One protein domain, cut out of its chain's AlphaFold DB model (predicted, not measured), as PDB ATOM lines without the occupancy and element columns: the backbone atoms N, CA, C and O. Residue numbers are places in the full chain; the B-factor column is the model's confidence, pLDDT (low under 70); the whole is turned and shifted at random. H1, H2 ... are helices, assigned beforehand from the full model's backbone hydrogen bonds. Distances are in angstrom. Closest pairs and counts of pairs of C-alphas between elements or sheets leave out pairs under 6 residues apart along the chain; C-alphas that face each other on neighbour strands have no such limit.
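What this domain is: This is residues 251 to 274 and 285 to 370 of the 370 residues of an uncharacterized protein of Hanseniaspora valbyensis NRRL Y-1626 (UniProt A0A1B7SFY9). What is the overall shape? Three helices, H1, H3 and H4, lie side by side as an up-and-down bundle, H5 folds back beside H4, and H6 packs on H3. H2 lies off one end of this bundle without touching a helix, and the long loop of residues 340 to 358 reaches beyond the other end at Asn 344. What is it made of, and how large is it? The printed part has 110 residues with six named helices, H1 to H6 in that order, and no named strand: its class is all helix. It is compact, with a radius of gyration of the C-alphas of 14.4 A, but elongated, spanning 51 by 29 by 21 A.

Where its parts are: Where do the first helices run? H1 is residues 251 to 263, from C-alpha 251 at (52.393, 48.629, 80.126), and is 19.0 A long. H2 is residues 267 to 274. Which helices follow the cut? H3, residues 289 to 305, is 24.3 A long, and H4, residues 310 to 327, is the longest helix, at 25.5 A. H5 is residues 331 to 339. Where does the last helix end? H6 is residues 359 to 367 and ends at C-alpha 367, (74.626, 61.917, 82.003).

How they stand to each other: How do the bundle helices meet? H1 and H3 touch, the closest C-alphas being those of Ala 258 and Cys 295, 4.6 A apart, at a shallow tilt of 12 degrees, opposite ways. H1 touches H4 with residues 251 to 255 alone, the closest C-alphas being those of Leu 251 and Lys 312, 6.4 A apart. H3 and H4 form a helical hairpin at 10 degrees, with the closest C-alphas, Ile 303 and Lys 313, 5.4 A apart. What joins the bundle from outside? H4 and H5 form another hairpin, with the closest C-alphas, Ile 321 and Val 334, 6.1 A apart. H6 touches H3, the closest C-alphas being those of Leu 359 and Ser 300, 6.9 A apart; H5 and H6 are near each other. Are the helix backbones well formed? In H1, H2, H3, H4, H5 and H6 every O i to N i+4 pair is within hydrogen-bond range.

The domain as a whole: How far does it reach? The two C-alphas farthest apart, those of Asp 274 and Asn 344, are 52.0 A apart. Where is it broken, and which link is long? Residues 275 to 284 are not printed, and C-alphas 274 and 285 are 14.5 A apart across the cut. The link from H5 to H6, 19 residues, is long. How sure is the model? The mean pLDDT of the printed part is 73.3, and residues 340 to 370 are among those under 70.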
ATOM      1  N   LEU A 251      51.072  48.961  80.672       87.38
ATOM      2  CA  LEU A 251      52.393  48.629  80.126       87.38
ATOM      3  C   LEU A 251      52.605  49.157  78.695       87.38
ATOM      4  O   LEU A 251      53.639  49.744  78.398       87.38
ATOM      5  N   GLN A 252      51.608  48.961  77.827       89.00
ATOM      6  CA  GLN A 252      51.692  49.318  76.411       89.00
ATOM      7  C   GLN A 252      51.948  50.815  76.193       89.00
ATOM      8  O   GLN A 252      52.662  51.172  75.272       89.00
ATOM      9  N   VAL A 253      51.433  51.681  77.070       90.00
ATOM     10  CA  VAL A 253      51.574  53.141  76.950       90.00
ATOM     11  C   VAL A 253      53.033  53.567  77.138       90.00
ATOM     12  O   VAL A 253      53.522  54.427  76.415       90.00
ATOM     13  N   TRP A 254      53.749  52.934  78.072       90.56
ATOM     14  CA  TRP A 254      55.181  53.169  78.277       90.56
ATOM     15  C   TRP A 254      56.014  52.703  77.083       90.56
ATOM     16  O   TRP A 254      56.915  53.414  76.651       90.56
ATOM     17  N   ILE A 255      55.679  51.531  76.534       89.81
ATOM     18  CA  ILE A 255      56.338  50.971  75.350       89.81
ATOM     19  C   ILE A 255      56.111  51.881  74.132       89.81
ATOM     20  O   ILE A 255      57.070  52.238  73.449       89.81
ATOM     21  N   ASP A 256      54.864  52.287  73.886       90.88
ATOM     22  CA  ASP A 256      54.490  53.157  72.768       90.88
ATOM     23  C   ASP A 256      55.192  54.521  72.873       90.88
ATOM     24  O   ASP A 256      55.731  55.006  71.881       90.88
ATOM     25  N   CYS A 257      55.271  55.097  74.079       90.94
ATOM     26  CA  CYS A 257      56.006  56.336  74.342       90.94
ATOM     27  C   CYS A 257      57.514  56.191  74.067       90.94
ATOM     28  O   CYS A 257      58.087  57.011  73.352       90.94
ATOM     29  N   ALA A 258      58.154  55.125  74.564       89.81
ATOM     30  CA  ALA A 258      59.590  54.903  74.377       89.81
ATOM     31  C   ALA A 258      59.957  54.742  72.892       89.81
ATOM     32  O   ALA A 258      60.860  55.409  72.383       89.81
ATOM     33  N   TYR A 259      59.209  53.912  72.161       90.81
ATOM     34  CA  TYR A 259      59.434  53.731  70.727       90.81
ATOM     35  C   TYR A 259      59.048  54.958  69.896       90.81
ATOM     36  O   TYR A 259      59.603  55.142  68.810       90.81
ATOM     37  N   TRP A 260      58.114  55.786  70.371       93.00
ATOM     38  CA  TRP A 260      57.816  57.070  69.744       93.00
ATOM     39  C   TRP A 260      58.984  58.049  69.917       93.00
ATOM     40  O   TRP A 260      59.423  58.613  68.920       93.00
ATOM     41  N   GLU A 261      59.558  58.186  71.118       88.44
ATOM     42  CA  GLU A 261      60.745  59.031  71.364       88.44
ATOM     43  C   GLU A 261      61.967  58.589  70.547       88.44
ATOM     44  O   GLU A 261      62.741  59.413  70.059       88.44
ATOM     45  N   LEU A 262      62.113  57.278  70.344       89.25
ATOM     46  CA  LEU A 262      63.184  56.729  69.521       89.25
ATOM     47  C   LEU A 262      63.083  57.160  68.050       89.25
ATOM     48  O   LEU A 262      64.099  57.415  67.409       89.25
ATOM     49  N   LYS A 263      61.864  57.164  67.500       88.19
ATOM     50  CA  LYS A 263      61.610  57.397  66.069       88.19
ATOM     51  C   LYS A 263      61.353  58.861  65.730       88.19
ATOM     52  O   LYS A 263      61.485  59.235  64.570       88.19
ATOM     53  N   SER A 264      60.933  59.653  66.709       86.81
ATOM     54  CA  SER A 264      60.548  61.048  66.502       86.81
ATOM     55  C   SER A 264      61.765  61.966  66.571       86.81
ATOM     56  O   SER A 264      62.671  61.692  67.352       86.81
ATOM     57  N   PRO A 265      61.795  63.082  65.826       85.75
ATOM     58  CA  PRO A 265      62.850  64.077  65.953       85.75
ATOM     59  C   PRO A 265      63.040  64.557  67.401       85.75
ATOM     60  O   PRO A 265      62.084  64.736  68.175       85.75
ATOM     61  N   THR A 266      64.302  64.754  67.771       85.12
ATOM     62  CA  THR A 266      64.684  65.352  69.056       85.12
ATOM     63  C   THR A 266      64.373  66.846  69.069       85.12
ATOM     64  O   THR A 266      64.280  67.481  68.022       85.12
ATOM     65  N   GLU A 267      64.247  67.446  70.258       82.25
ATOM     66  CA  GLU A 267      64.073  68.904  70.352       82.25
ATOM     67  C   GLU A 267      65.248  69.668  69.725       82.25
ATOM     68  O   GLU A 267      65.027  70.712  69.126       82.25
ATOM     69  N   LYS A 268      66.477  69.130  69.785       83.00
ATOM     70  CA  LYS A 268      67.645  69.736  69.127       83.00
ATOM     71  C   LYS A 268      67.512  69.721  67.603       83.00
ATOM     72  O   LYS A 268      67.679  70.764  66.989       83.00
ATOM     73  N   GLN A 269      67.126  68.586  67.014       82.56
ATOM     74  CA  GLN A 269      66.889  68.478  65.565       82.56
ATOM     75  C   GLN A 269      65.764  69.407  65.090       82.56
ATOM     76  O   GLN A 269      65.859  69.976  64.009       82.56
ATOM     77  N   LEU A 270      64.712  69.582  65.897       81.94
ATOM     78  CA  LEU A 270      63.629  70.525  65.593       81.94
ATOM     79  C   LEU A 270      64.111  71.980  65.656       81.94
ATOM     80  O   LEU A 270      63.772  72.772  64.789       81.94
ATOM     81  N   LEU A 271      64.940  72.328  66.644       82.38
ATOM     82  CA  LEU A 271      65.527  73.667  66.738       82.38
ATOM     83  C   LEU A 271      66.508  73.949  65.597       82.38
ATOM     84  O   LEU A 271      66.567  75.073  65.115       82.38
ATOM     85  N   GLU A 272      67.306  72.967  65.184       80.25
ATOM     86  CA  GLU A 272      68.195  73.097  64.025       80.25
ATOM     87  C   GLU A 272      67.384  73.340  62.751       80.25
ATOM     88  O   GLU A 272      67.684  74.282  62.026       80.25
ATOM     89  N   TYR A 273      66.301  72.583  62.560       74.44
ATOM     90  CA  TYR A 273      65.356  72.774  61.464       74.44
ATOM     91  C   TYR A 273      64.737  74.178  61.440       74.44
ATOM     92  O   TYR A 273      64.771  74.851  60.415       74.44
ATOM     93  N   ASP A 274      64.231  74.656  62.579       73.62
ATOM     94  CA  ASP A 274      63.607  75.983  62.687       73.62
ATOM     95  C   ASP A 274      64.598  77.141  62.439       73.62
ATOM     96  O   ASP A 274      64.181  78.264  62.147       73.62
ATOM     97  N   MET A 285      65.039  62.656  59.743       65.06
ATOM     98  CA  MET A 285      64.801  61.668  60.802       65.06
ATOM     99  C   MET A 285      66.003  60.718  60.938       65.06
ATOM    100  O   MET A 285      65.917  59.518  60.668       65.06
ATOM    101  N   VAL A 286      67.158  61.263  61.319       73.06
ATOM    102  CA  VAL A 286      68.349  60.483  61.646       73.06
ATOM    103  C   VAL A 286      68.245  60.055  63.098       73.06
ATOM    104  O   VAL A 286      68.025  60.877  63.985       73.06
ATOM    105  N   LEU A 287      68.431  58.760  63.338       78.62
ATOM    106  CA  LEU A 287      68.519  58.222  64.683       78.62
ATOM    107  C   LEU A 287      69.805  58.731  65.346       78.62
ATOM    108  O   LEU A 287      70.901  58.285  65.001       78.62
ATOM    109  N   THR A 288      69.663  59.651  66.297       83.75
ATOM    110  CA  THR A 288      70.780  60.186  67.087       83.75
ATOM    111  C   THR A 288      70.936  59.437  68.407       83.75
ATOM    112  O   THR A 288      70.061  58.671  68.817       83.75
ATOM    113  N   GLU A 289      72.055  59.644  69.102       83.56
ATOM    114  CA  GLU A 289      72.220  59.095  70.452       83.56
ATOM    115  C   GLU A 289      71.244  59.754  71.448       83.56
ATOM    116  O   GLU A 289      70.721  59.075  72.325       83.56
ATOM    117  N   ASP A 290      70.865  61.019  71.224       83.69
ATOM    118  CA  ASP A 290      69.829  61.712  72.001       83.69
ATOM    119  C   ASP A 290      68.460  61.015  71.893       83.69
ATOM    120  O   ASP A 290      67.764  60.852  72.896       83.69
ATOM    121  N   ASN A 291      68.083  60.516  70.706       84.88
ATOM    122  CA  ASN A 291      66.868  59.700  70.545       84.88
ATOM    123  C   ASN A 291      66.909  58.440  71.414       84.88
ATOM    124  O   ASN A 291      65.911  58.067  72.040       84.88
ATOM    125  N   LYS A 292      68.067  57.772  71.455       85.25
ATOM    126  CA  LYS A 292      68.249  56.567  72.267       85.25
ATOM    127  C   LYS A 292      68.198  56.904  73.751       85.25
ATOM    128  O   LYS A 292      67.524  56.195  74.490       85.25
ATOM    129  N   ASN A 293      68.819  58.002  74.176       85.81
ATOM    130  CA  ASN A 293      68.795  58.460  75.566       85.81
ATOM    131  C   ASN A 293      67.377  58.823  76.030       85.81
ATOM    132  O   ASN A 293      66.965  58.407  77.113       85.81
ATOM    133  N   ASN A 294      66.575  59.477  75.185       86.38
ATOM    134  CA  ASN A 294      65.162  59.735  75.482       86.38
ATOM    135  C   ASN A 294      64.363  58.431  75.647       86.38
ATOM    136  O   ASN A 294      63.612  58.279  76.612       86.38
ATOM    137  N   CYS A 295      64.567  57.461  74.749       87.12
ATOM    138  CA  CYS A 295      63.951  56.135  74.833       87.12
ATOM    139  C   CYS A 295      64.342  55.402  76.135       87.12
ATOM    140  O   CYS A 295      63.470  54.929  76.874       87.12
ATOM    141  N   ARG A 296      65.642  55.380  76.469       85.94
ATOM    142  CA  ARG A 296      66.191  54.820  77.721       85.94
ATOM    143  C   ARG A 296      65.540  55.452  78.947       85.94
ATOM    144  O   ARG A 296      65.090  54.734  79.838       85.94
ATOM    145  N   ALA A 297      65.425  56.779  78.972       86.44
ATOM    146  CA  ALA A 297      64.818  57.506  80.083       86.44
ATOM    147  C   ALA A 297      63.348  57.106  80.306       86.44
ATOM    148  O   ALA A 297      62.914  56.963  81.453       86.44
ATOM    149  N   VAL A 298      62.574  56.883  79.235       87.12
ATOM    150  CA  VAL A 298      61.186  56.398  79.347       87.12
ATOM    151  C   VAL A 298      61.141  54.978  79.913       87.12
ATOM    152  O   VAL A 298      60.351  54.721  80.827       87.12
ATOM    153  N   PHE A 299      61.997  54.067  79.434       86.75
ATOM    154  CA  PHE A 299      62.068  52.703  79.971       86.75
ATOM    155  C   PHE A 299      62.475  52.676  81.446       86.75
ATOM    156  O   PHE A 299      61.809  52.005  82.237       86.75
ATOM    157  N   SER A 300      63.501  53.435  81.834       84.50
ATOM    158  CA  SER A 300      63.950  53.546  83.227       84.50
ATOM    159  C   SER A 300      62.818  54.023  84.142       84.50
ATOM    160  O   SER A 300      62.483  53.335  85.107       84.50
ATOM    161  N   ARG A 301      62.136  55.122  83.786       85.25
ATOM    162  CA  ARG A 301      60.981  55.633  84.553       85.25
ATOM    163  C   ARG A 301      59.843  54.613  84.649       85.25
ATOM    164  O   ARG A 301      59.221  54.476  85.700       85.25
ATOM    165  N   GLY A 302      59.571  53.878  83.570       84.81
ATOM    166  CA  GLY A 302      58.558  52.823  83.572       84.81
ATOM    167  C   GLY A 302      58.914  51.665  84.511       84.81
ATOM    168  O   GLY A 302      58.055  51.181  85.250       84.81
ATOM    169  N   ILE A 303      60.180  51.234  84.522       82.50
ATOM    170  CA  ILE A 303      60.679  50.170  85.408       82.50
ATOM    171  C   ILE A 303      60.592  50.598  86.876       82.50
ATOM    172  O   ILE A 303      60.185  49.793  87.718       82.50
ATOM    173  N   GLU A 304      60.929  51.852  87.177       84.38
ATOM    174  CA  GLU A 304      60.793  52.426  88.517       84.38
ATOM    175  C   GLU A 304      59.324  52.467  88.966       84.38
ATOM    176  O   GLU A 304      58.991  52.040  90.073       84.38
ATOM    177  N   PHE A 305      58.418  52.899  88.079       84.38
ATOM    178  CA  PHE A 305      56.984  52.952  88.369       84.38
ATOM    179  C   PHE A 305      56.395  51.568  88.676       84.38
ATOM    180  O   PHE A 305      55.604  51.420  89.607       84.38
ATOM    181  N   PHE A 306      56.795  50.535  87.929       84.00
ATOM    182  CA  PHE A 306      56.331  49.160  88.139       84.00
ATOM    183  C   PHE A 306      57.203  48.349  89.104       84.00
ATOM    184  O   PHE A 306      57.141  47.120  89.074       84.00
ATOM    185  N   LYS A 307      57.981  48.986  89.992       81.00
ATOM    186  CA  LYS A 307      58.858  48.276  90.943       81.00
ATOM    187  C   LYS A 307      58.150  47.171  91.740       81.00
ATOM    188  O   LYS A 307      58.743  46.117  91.962       81.00
ATOM    189  N   ASP A 308      56.884  47.400  92.095       79.00
ATOM    190  CA  ASP A 308      56.058  46.490  92.896       79.00
ATOM    191  C   ASP A 308      55.304  45.444  92.042       79.00
ATOM    192  O   ASP A 308      54.851  44.424  92.562       79.00
ATOM    193  N   ASP A 309      55.170  45.656  90.724       83.50
ATOM    194  CA  ASP A 309      54.469  44.753  89.795       83.50
ATOM    195  C   ASP A 309      55.478  43.913  88.998       83.50
ATOM    196  O   ASP A 309      55.955  44.303  87.927       83.50
ATOM    197  N   PHE A 310      55.779  42.721  89.522       79.12
ATOM    198  CA  PHE A 310      56.786  41.810  88.970       79.12
ATOM    199  C   PHE A 310      56.610  41.548  87.466       79.12
ATOM    200  O   PHE A 310      57.577  41.592  86.705       79.12
ATOM    201  N   ASN A 311      55.375  41.291  87.025       84.75
ATOM    202  CA  ASN A 311      55.098  40.893  85.645       84.75
ATOM    203  C   ASN A 311      55.319  42.055  84.673       84.75
ATOM    204  O   ASN A 311      55.924  41.870  83.615       84.75
ATOM    205  N   LYS A 312      54.846  43.257  85.026       85.94
ATOM    206  CA  LYS A 312      55.018  44.444  84.175       85.94
ATOM    207  C   LYS A 312      56.462  44.932  84.172       85.94
ATOM    208  O   LYS A 312      56.963  45.274  83.102       85.94
ATOM    209  N   LYS A 313      57.143  44.886  85.322       82.88
ATOM    210  CA  LYS A 313      58.577  45.184  85.428       82.88
ATOM    211  C   LYS A 313      59.401  44.268  84.528       82.88
ATOM    212  O   LYS A 313      60.210  44.756  83.745       82.88
ATOM    213  N   LEU A 314      59.157  42.957  84.587       81.62
ATOM    214  CA  LEU A 314      59.846  41.977  83.743       81.62
ATOM    215  C   LEU A 314      59.594  42.239  82.255       81.62
ATOM    216  O   LEU A 314      60.522  42.193  81.453       81.62
ATOM    217  N   ALA A 315      58.344  42.531  81.885       86.88
ATOM    218  CA  ALA A 315      57.988  42.814  80.501       86.88
ATOM    219  C   ALA A 315      58.677  44.082  79.967       86.88
ATOM    220  O   ALA A 315      59.217  44.038  78.864       86.88
ATOM    221  N   LEU A 316      58.712  45.179  80.740       86.94
ATOM    222  CA  LEU A 316      59.459  46.387  80.354       86.94
ATOM    223  C   LEU A 316      60.954  46.127  80.251       86.94
ATOM    224  O   LEU A 316      61.576  46.595  79.307       86.94
ATOM    225  N   LEU A 317      61.524  45.378  81.191       83.75
ATOM    226  CA  LEU A 317      62.953  45.096  81.193       83.75
ATOM    227  C   LEU A 317      63.358  44.239  79.985       83.75
ATOM    228  O   LEU A 317      64.367  44.528  79.351       83.75
ATOM    229  N   ASN A 318      62.535  43.261  79.598       86.38
ATOM    230  CA  ASN A 318      62.738  42.508  78.357       86.38
ATOM    231  C   ASN A 318      62.645  43.413  77.119       86.38
ATOM    232  O   ASN A 318      63.518  43.349  76.262       86.38
ATOM    233  N   GLN A 319      61.637  44.294  77.047       88.56
ATOM    234  CA  GLN A 319      61.526  45.264  75.949       88.56
ATOM    235  C   GLN A 319      62.719  46.224  75.898       88.56
ATOM    236  O   GLN A 319      63.176  46.571  74.813       88.56
ATOM    237  N   TYR A 320      63.250  46.617  77.056       86.00
ATOM    238  CA  TYR A 320      64.420  47.480  77.143       86.00
ATOM    239  C   TYR A 320      65.691  46.758  76.662       86.00
ATOM    240  O   TYR A 320      66.458  47.307  75.875       86.00
ATOM    241  N   ILE A 321      65.880  45.493  77.046       83.19
ATOM    242  CA  ILE A 321      66.981  44.662  76.536       83.19
ATOM    243  C   ILE A 321      66.866  44.472  75.017       83.19
ATOM    244  O   ILE A 321      67.863  44.601  74.308       83.19
ATOM    245  N   ASP A 322      65.667  44.180  74.507       86.56
ATOM    246  CA  ASP A 322      65.427  44.029  73.067       86.56
ATOM    247  C   ASP A 322      65.710  45.337  72.313       86.56
ATOM    248  O   ASP A 322      66.275  45.320  71.217       86.56
ATOM    249  N   PHE A 323      65.365  46.482  72.907       87.69
ATOM    250  CA  PHE A 323      65.717  47.797  72.384       87.69
ATOM    251  C   PHE A 323      67.241  47.984  72.299       87.69
ATOM    252  O   PHE A 323      67.752  48.284  71.217       87.69
ATOM    253  N   GLU A 324      67.981  47.745  73.384       85.44
ATOM    254  CA  GLU A 324      69.441  47.920  73.399       85.44
ATOM    255  C   GLU A 324      70.164  46.939  72.469       85.44
ATOM    256  O   GLU A 324      71.148  47.303  71.835       85.44
ATOM    257  N   LYS A 325      69.654  45.715  72.298       84.44
ATOM    258  CA  LYS A 325      70.216  44.751  71.334       84.44
ATOM    259  C   LYS A 325      70.064  45.202  69.882       84.44
ATOM    260  O   LYS A 325      70.909  44.869  69.056       84.44
ATOM    261  N   ASN A 326      68.985  45.917  69.568       84.25
ATOM    262  CA  ASN A 326      68.670  46.329  68.201       84.25
ATOM    263  C   ASN A 326      69.233  47.713  67.843       84.25
ATOM    264  O   ASN A 326      69.615  47.930  66.696       84.25
ATOM    265  N   TYR A 327      69.256  48.644  68.800       79.44
ATOM    266  CA  TYR A 327      69.586  50.057  68.565       79.44
ATOM    267  C   TYR A 327      70.738  50.573  69.438       79.44
ATOM    268  O   TYR A 327      71.302  51.632  69.143       79.44
ATOM    269  N   GLY A 328      71.080  49.860  70.511       75.00
ATOM    270  CA  GLY A 328      72.146  50.222  71.434       75.00
ATOM    271  C   GLY A 328      73.532  49.940  70.861       75.00
ATOM    272  O   GLY A 328      73.728  49.035  70.052       75.00
ATOM    273  N   ASN A 329      74.506  50.734  71.299       68.12
ATOM    274  CA  ASN A 329      75.913  50.562  70.934       68.12
ATOM    275  C   ASN A 329      76.733  49.909  72.063       68.12
ATOM    276  O   ASN A 329      77.864  49.489  71.823       68.12
ATOM    277  N   ASP A 330      76.185  49.828  73.282       69.69
ATOM    278  CA  ASP A 330      76.928  49.427  74.475       69.69
ATOM    279  C   ASP A 330      76.516  48.043  75.002       69.69
ATOM    280  O   ASP A 330      75.452  47.830  75.586       69.69
ATOM    281  N   ILE A 331      77.429  47.089  74.829       70.06
ATOM    282  CA  ILE A 331      77.304  45.708  75.305       70.06
ATOM    283  C   ILE A 331      77.317  45.648  76.843       70.06
ATOM    284  O   ILE A 331      76.732  44.732  77.433       70.06
ATOM    285  N   GLN A 332      77.959  46.609  77.516       66.88
ATOM    286  CA  GLN A 332      78.033  46.646  78.978       66.88
ATOM    287  C   GLN A 332      76.674  46.979  79.588       66.88
ATOM    288  O   GLN A 332      76.260  46.306  80.533       66.88
ATOM    289  N   LEU A 333      75.943  47.922  78.992       70.50
ATOM    290  CA  LEU A 333      74.594  48.283  79.420       70.50
ATOM    291  C   LEU A 333      73.610  47.119  79.223       70.50
ATOM    292  O   LEU A 333      72.848  46.799  80.133       70.50
ATOM    293  N   VAL A 334      73.703  46.388  78.104       72.88
ATOM    294  CA  VAL A 334      72.932  45.144  77.900       72.88
ATOM    295  C   VAL A 334      73.253  44.114  78.986       72.88
ATOM    296  O   VAL A 334      72.346  43.538  79.579       72.88
ATOM    297  N   THR A 335      74.535  43.916  79.294       68.19
ATOM    298  CA  THR A 335      74.972  42.960  80.324       68.19
ATOM    299  C   THR A 335      74.490  43.372  81.721       68.19
ATOM    300  O   THR A 335      74.113  42.519  82.527       68.19
ATOM    301  N   ALA A 336      74.478  44.671  82.024       72.56
ATOM    302  CA  ALA A 336      73.954  45.217  83.273       72.56
ATOM    303  C   ALA A 336      72.433  45.017  83.390       72.56
ATOM    304  O   ALA A 336      71.949  44.590  84.439       72.56
ATOM    305  N   LEU A 337      71.684  45.250  82.308       72.62
ATOM    306  CA  LEU A 337      70.241  45.000  82.258       72.62
ATOM    307  C   LEU A 337      69.911  43.506  82.371       72.62
ATOM    308  O   LEU A 337      69.007  43.136  83.119       72.62
ATOM    309  N   GLU A 338      70.669  42.633  81.705       73.31
ATOM    310  CA  GLU A 338      70.494  41.177  81.800       73.31
ATOM    311  C   GLU A 338      70.762  40.652  83.217       73.31
ATOM    312  O   GLU A 338      70.053  39.764  83.686       73.31
ATOM    313  N   LYS A 339      71.718  41.237  83.950       72.25
ATOM    314  CA  LYS A 339      71.958  40.910  85.368       72.25
ATOM    315  C   LYS A 339      70.808  41.314  86.295       72.25
ATOM    316  O   LYS A 339      70.697  40.756  87.384       72.25
ATOM    317  N   ARG A 340      69.955  42.254  85.879       68.19
ATOM    318  CA  ARG A 340      68.746  42.656  86.617       68.19
ATOM    319  C   ARG A 340      67.529  41.784  86.305       68.19
ATOM    320  O   ARG A 340      66.470  41.995  86.902       68.19
ATOM    321  N   LEU A 341      67.642  40.810  85.398       69.50
ATOM    322  CA  LEU A 341      66.594  39.808  85.218       69.50
ATOM    323  C   LEU A 341      66.411  39.006  86.517       69.50
ATOM    324  O   LEU A 341      67.381  38.734  87.226       69.50
ATOM    325  N   PRO A 342      65.173  38.616  86.852       67.06
ATOM    326  CA  PRO A 342      64.905  37.915  88.093       67.06
ATOM    327  C   PRO A 342      65.574  36.538  88.084       67.06
ATOM    328  O   PRO A 342      65.322  35.713  87.203       67.06
ATOM    329  N   VAL A 343      66.385  36.259  89.104       60.31
ATOM    330  CA  VAL A 343      66.985  34.938  89.325       60.31
ATOM    331  C   VAL A 343      66.075  34.174  90.283       60.31
ATOM    332  O   VAL A 343      65.737  34.663  91.357       60.31
ATOM    333  N   ASN A 344      65.628  32.976  89.895       53.16
ATOM    334  CA  ASN A 344      64.673  32.164  90.669       53.16
ATOM    335  C   ASN A 344      63.348  32.883  91.015       53.16
ATOM    336  O   ASN A 344      62.733  32.597  92.040       53.16
ATOM    337  N   GLY A 345      62.892  33.806  90.161       57.91
ATOM    338  CA  GLY A 345      61.617  34.512  90.352       57.91
ATOM    339  C   GLY A 345      61.665  35.668  91.355       57.91
ATOM    340  O   GLY A 345      60.615  36.196  91.709       57.91
ATOM    341  N   VAL A 346      62.859  36.080  91.790       59.72
ATOM    342  CA  VAL A 346      63.072  37.257  92.641       59.72
ATOM    343  C   VAL A 346      63.978  38.229  91.890       59.72
ATOM    344  O   VAL A 346      65.002  37.828  91.337       59.72
ATOM    345  N   PHE A 347      63.579  39.499  91.814       59.88
ATOM    346  CA  PHE A 347      64.459  40.548  91.298       59.88
ATOM    347  C   PHE A 347      65.613  40.765  92.278       59.88
ATOM    348  O   PHE A 347      65.393  40.767  93.487       59.88
ATOM    349  N   VAL A 348      66.826  40.943  91.755       59.66
ATOM    350  CA  VAL A 348      67.985  41.335  92.567       59.66
ATOM    351  C   VAL A 348      67.669  42.685  93.222       59.66
ATOM    352  O   VAL A 348      67.167  43.577  92.536       59.66
ATOM    353  N   ASP A 349      67.874  42.802  94.537       54.34
ATOM    354  CA  ASP A 349      67.626  44.045  95.277       54.34
ATOM    355  C   ASP A 349      68.585  45.134  94.772       54.34
ATOM    356  O   ASP A 349      69.751  44.843  94.506       54.34
ATOM    357  N   ASP A 350      68.128  46.385  94.656       51.81
ATOM    358  CA  ASP A 350      68.955  47.499  94.153       51.81
ATOM    359  C   ASP A 350      70.195  47.735  95.043       51.81
ATOM    360  O   ASP A 350      71.178  48.338  94.612       51.81
ATOM    361  N   ASN A 351      70.178  47.218  96.279       48.88
ATOM    362  CA  ASN A 351      71.300  47.220  97.220       48.88
ATOM    363  C   ASN A 351      72.394  46.183  96.905       48.88
ATOM    364  O   ASN A 351      73.531  46.364  97.343       48.88
ATOM    365  N   ASP A 352      72.065  45.122  96.162       47.34
ATOM    366  CA  ASP A 352      72.967  44.010  95.819       47.34
ATOM    367  C   ASP A 352      73.563  44.144  94.403       47.34
ATOM    368  O   ASP A 352      74.370  43.314  93.972       47.34
ATOM    369  N   VAL A 353      73.185  45.195  93.670       51.34
ATOM    370  CA  VAL A 353      73.782  45.558  92.381       51.34
ATOM    371  C   VAL A 353      74.872  46.614  92.616       51.34
ATOM    372  O   VAL A 353      74.679  47.537  93.407       51.34
ATOM    373  N   GLU A 354      76.033  46.488  91.953       45.81
ATOM    374  CA  GLU A 354      77.090  47.517  91.993       45.81
ATOM    375  C   GLU A 354      76.489  48.909  91.728       45.81
ATOM    376  O   GLU A 354      75.569  49.041  90.928       45.81
ATOM    377  N   GLU A 355      76.989  49.951  92.394       45.66
ATOM    378  CA  GLU A 355      76.396  51.298  92.370       45.66
ATOM    379  C   GLU A 355      76.276  51.886  90.946       45.66
ATOM    380  O   GLU A 355      75.278  52.525  90.624       45.66
ATOM    381  N   SER A 356      77.213  51.534  90.055       41.03
ATOM    382  CA  SER A 356      77.203  51.814  88.605       41.03
ATOM    383  C   SER A 356      76.053  51.156  87.832       41.03
ATOM    384  O   SER A 356      75.722  51.551  86.721       41.03
ATOM    385  N   ASN A 357      75.440  50.140  88.425       42.81
ATOM    386  CA  ASN A 357      74.368  49.331  87.878       42.81
ATOM    387  C   ASN A 357      73.074  49.515  88.689       42.81
ATOM    388  O   ASN A 357      72.204  48.646  88.607       42.81
ATOM    389  N   LYS A 358      72.900  50.617  89.437       54.38
ATOM    390  CA  LYS A 358      71.609  51.059  90.014       54.38
ATOM    391  C   LYS A 358      70.803  51.880  89.006       54.38
ATOM    392  O   LYS A 358      71.347  52.315  87.999       54.38
ATOM    393  N   LEU A 359      69.484  52.007  89.178       50.22
ATOM    394  CA  LEU A 359      68.644  52.734  88.208       50.22
ATOM    395  C   LEU A 359      69.024  54.226  88.154       50.22
ATOM    396  O   LEU A 359      69.140  54.775  87.062       50.22
ATOM    397  N   ASP A 360      69.362  54.792  89.313       44.38
ATOM    398  CA  ASP A 360      69.976  56.117  89.458       44.38
ATOM    399  C   ASP A 360      71.387  56.159  88.848       44.38
ATOM    400  O   ASP A 360      71.701  57.056  88.078       44.38
ATOM    401  N   GLY A 361      72.205  55.124  89.077       43.34
ATOM    402  CA  GLY A 361      73.547  55.013  88.492       43.34
ATOM    403  C   GLY A 361      73.559  54.851  86.966       43.34
ATOM    404  O   GLY A 361      74.505  55.283  86.324       43.34
ATOM    405  N   LEU A 362      72.505  54.277  86.368       46.47
ATOM    406  CA  LEU A 362      72.308  54.234  84.913       46.47
ATOM    407  C   LEU A 362      71.914  55.605  84.355       46.47
ATOM    408  O   LEU A 362      72.313  55.913  83.239       46.47
ATOM    409  N   MET A 363      71.149  56.410  85.101       42.66
ATOM    410  CA  MET A 363      70.889  57.807  84.731       42.66
ATOM    411  C   MET A 363      72.182  58.630  84.823       42.66
ATOM    412  O   MET A 363      72.486  59.352  83.884       42.66
ATOM    413  N   ASP A 364      73.010  58.410  85.851       42.59
ATOM    414  CA  ASP A 364      74.338  59.034  85.959       42.59
ATOM    415  C   ASP A 364      75.299  58.579  84.839       42.59
ATOM    416  O   ASP A 364      76.110  59.366  84.359       42.59
ATOM    417  N   LEU A 365      75.220  57.318  84.393       42.50
ATOM    418  CA  LEU A 365      76.002  56.798  83.258       42.50
ATOM    419  C   LEU A 365      75.525  57.380  81.918       42.50
ATOM    420  O   LEU A 365      76.335  57.553  81.014       42.50
ATOM    421  N   ILE A 366      74.231  57.694  81.798       43.59
ATOM    422  CA  ILE A 366      73.650  58.417  80.658       43.59
ATOM    423  C   ILE A 366      74.105  59.887  80.671       43.59
ATOM    424  O   ILE A 366      74.486  60.395  79.621       43.59
ATOM    425  N   ASP A 367      74.152  60.532  81.840       41.38
ATOM    426  CA  ASP A 367      74.626  61.917  82.003       41.38
ATOM    427  C   ASP A 367      76.157  62.049  81.824       41.38
ATOM    428  O   ASP A 367      76.653  63.107  81.453       41.38
ATOM    429  N   GLN A 368      76.930  60.975  82.040       38.59
ATOM    430  CA  GLN A 368      78.382  60.921  81.781       38.59
ATOM    431  C   GLN A 368      78.757  60.609  80.320       38.59
ATOM    432  O   GLN A 368      79.947  60.570  79.998       38.59
ATOM    433  N   LEU A 369      77.773  60.345  79.454       39.50
ATOM    434  CA  LEU A 369      77.965  60.154  78.011       39.50
ATOM    435  C   LEU A 369      77.819  61.465  77.203       39.50
ATOM    436  O   LEU A 369      77.946  61.417  75.976       39.50
ATOM    437  N   GLU A 370      77.587  62.606  77.872       34.09
ATOM    438  CA  GLU A 370      77.868  63.967  77.363       34.09
ATOM    439  C   GLU A 370      79.378  64.264  77.350       34.09
ATOM    440  O   GLU A 370      79.836  64.926  76.385       34.09
TER     441      GLU A 370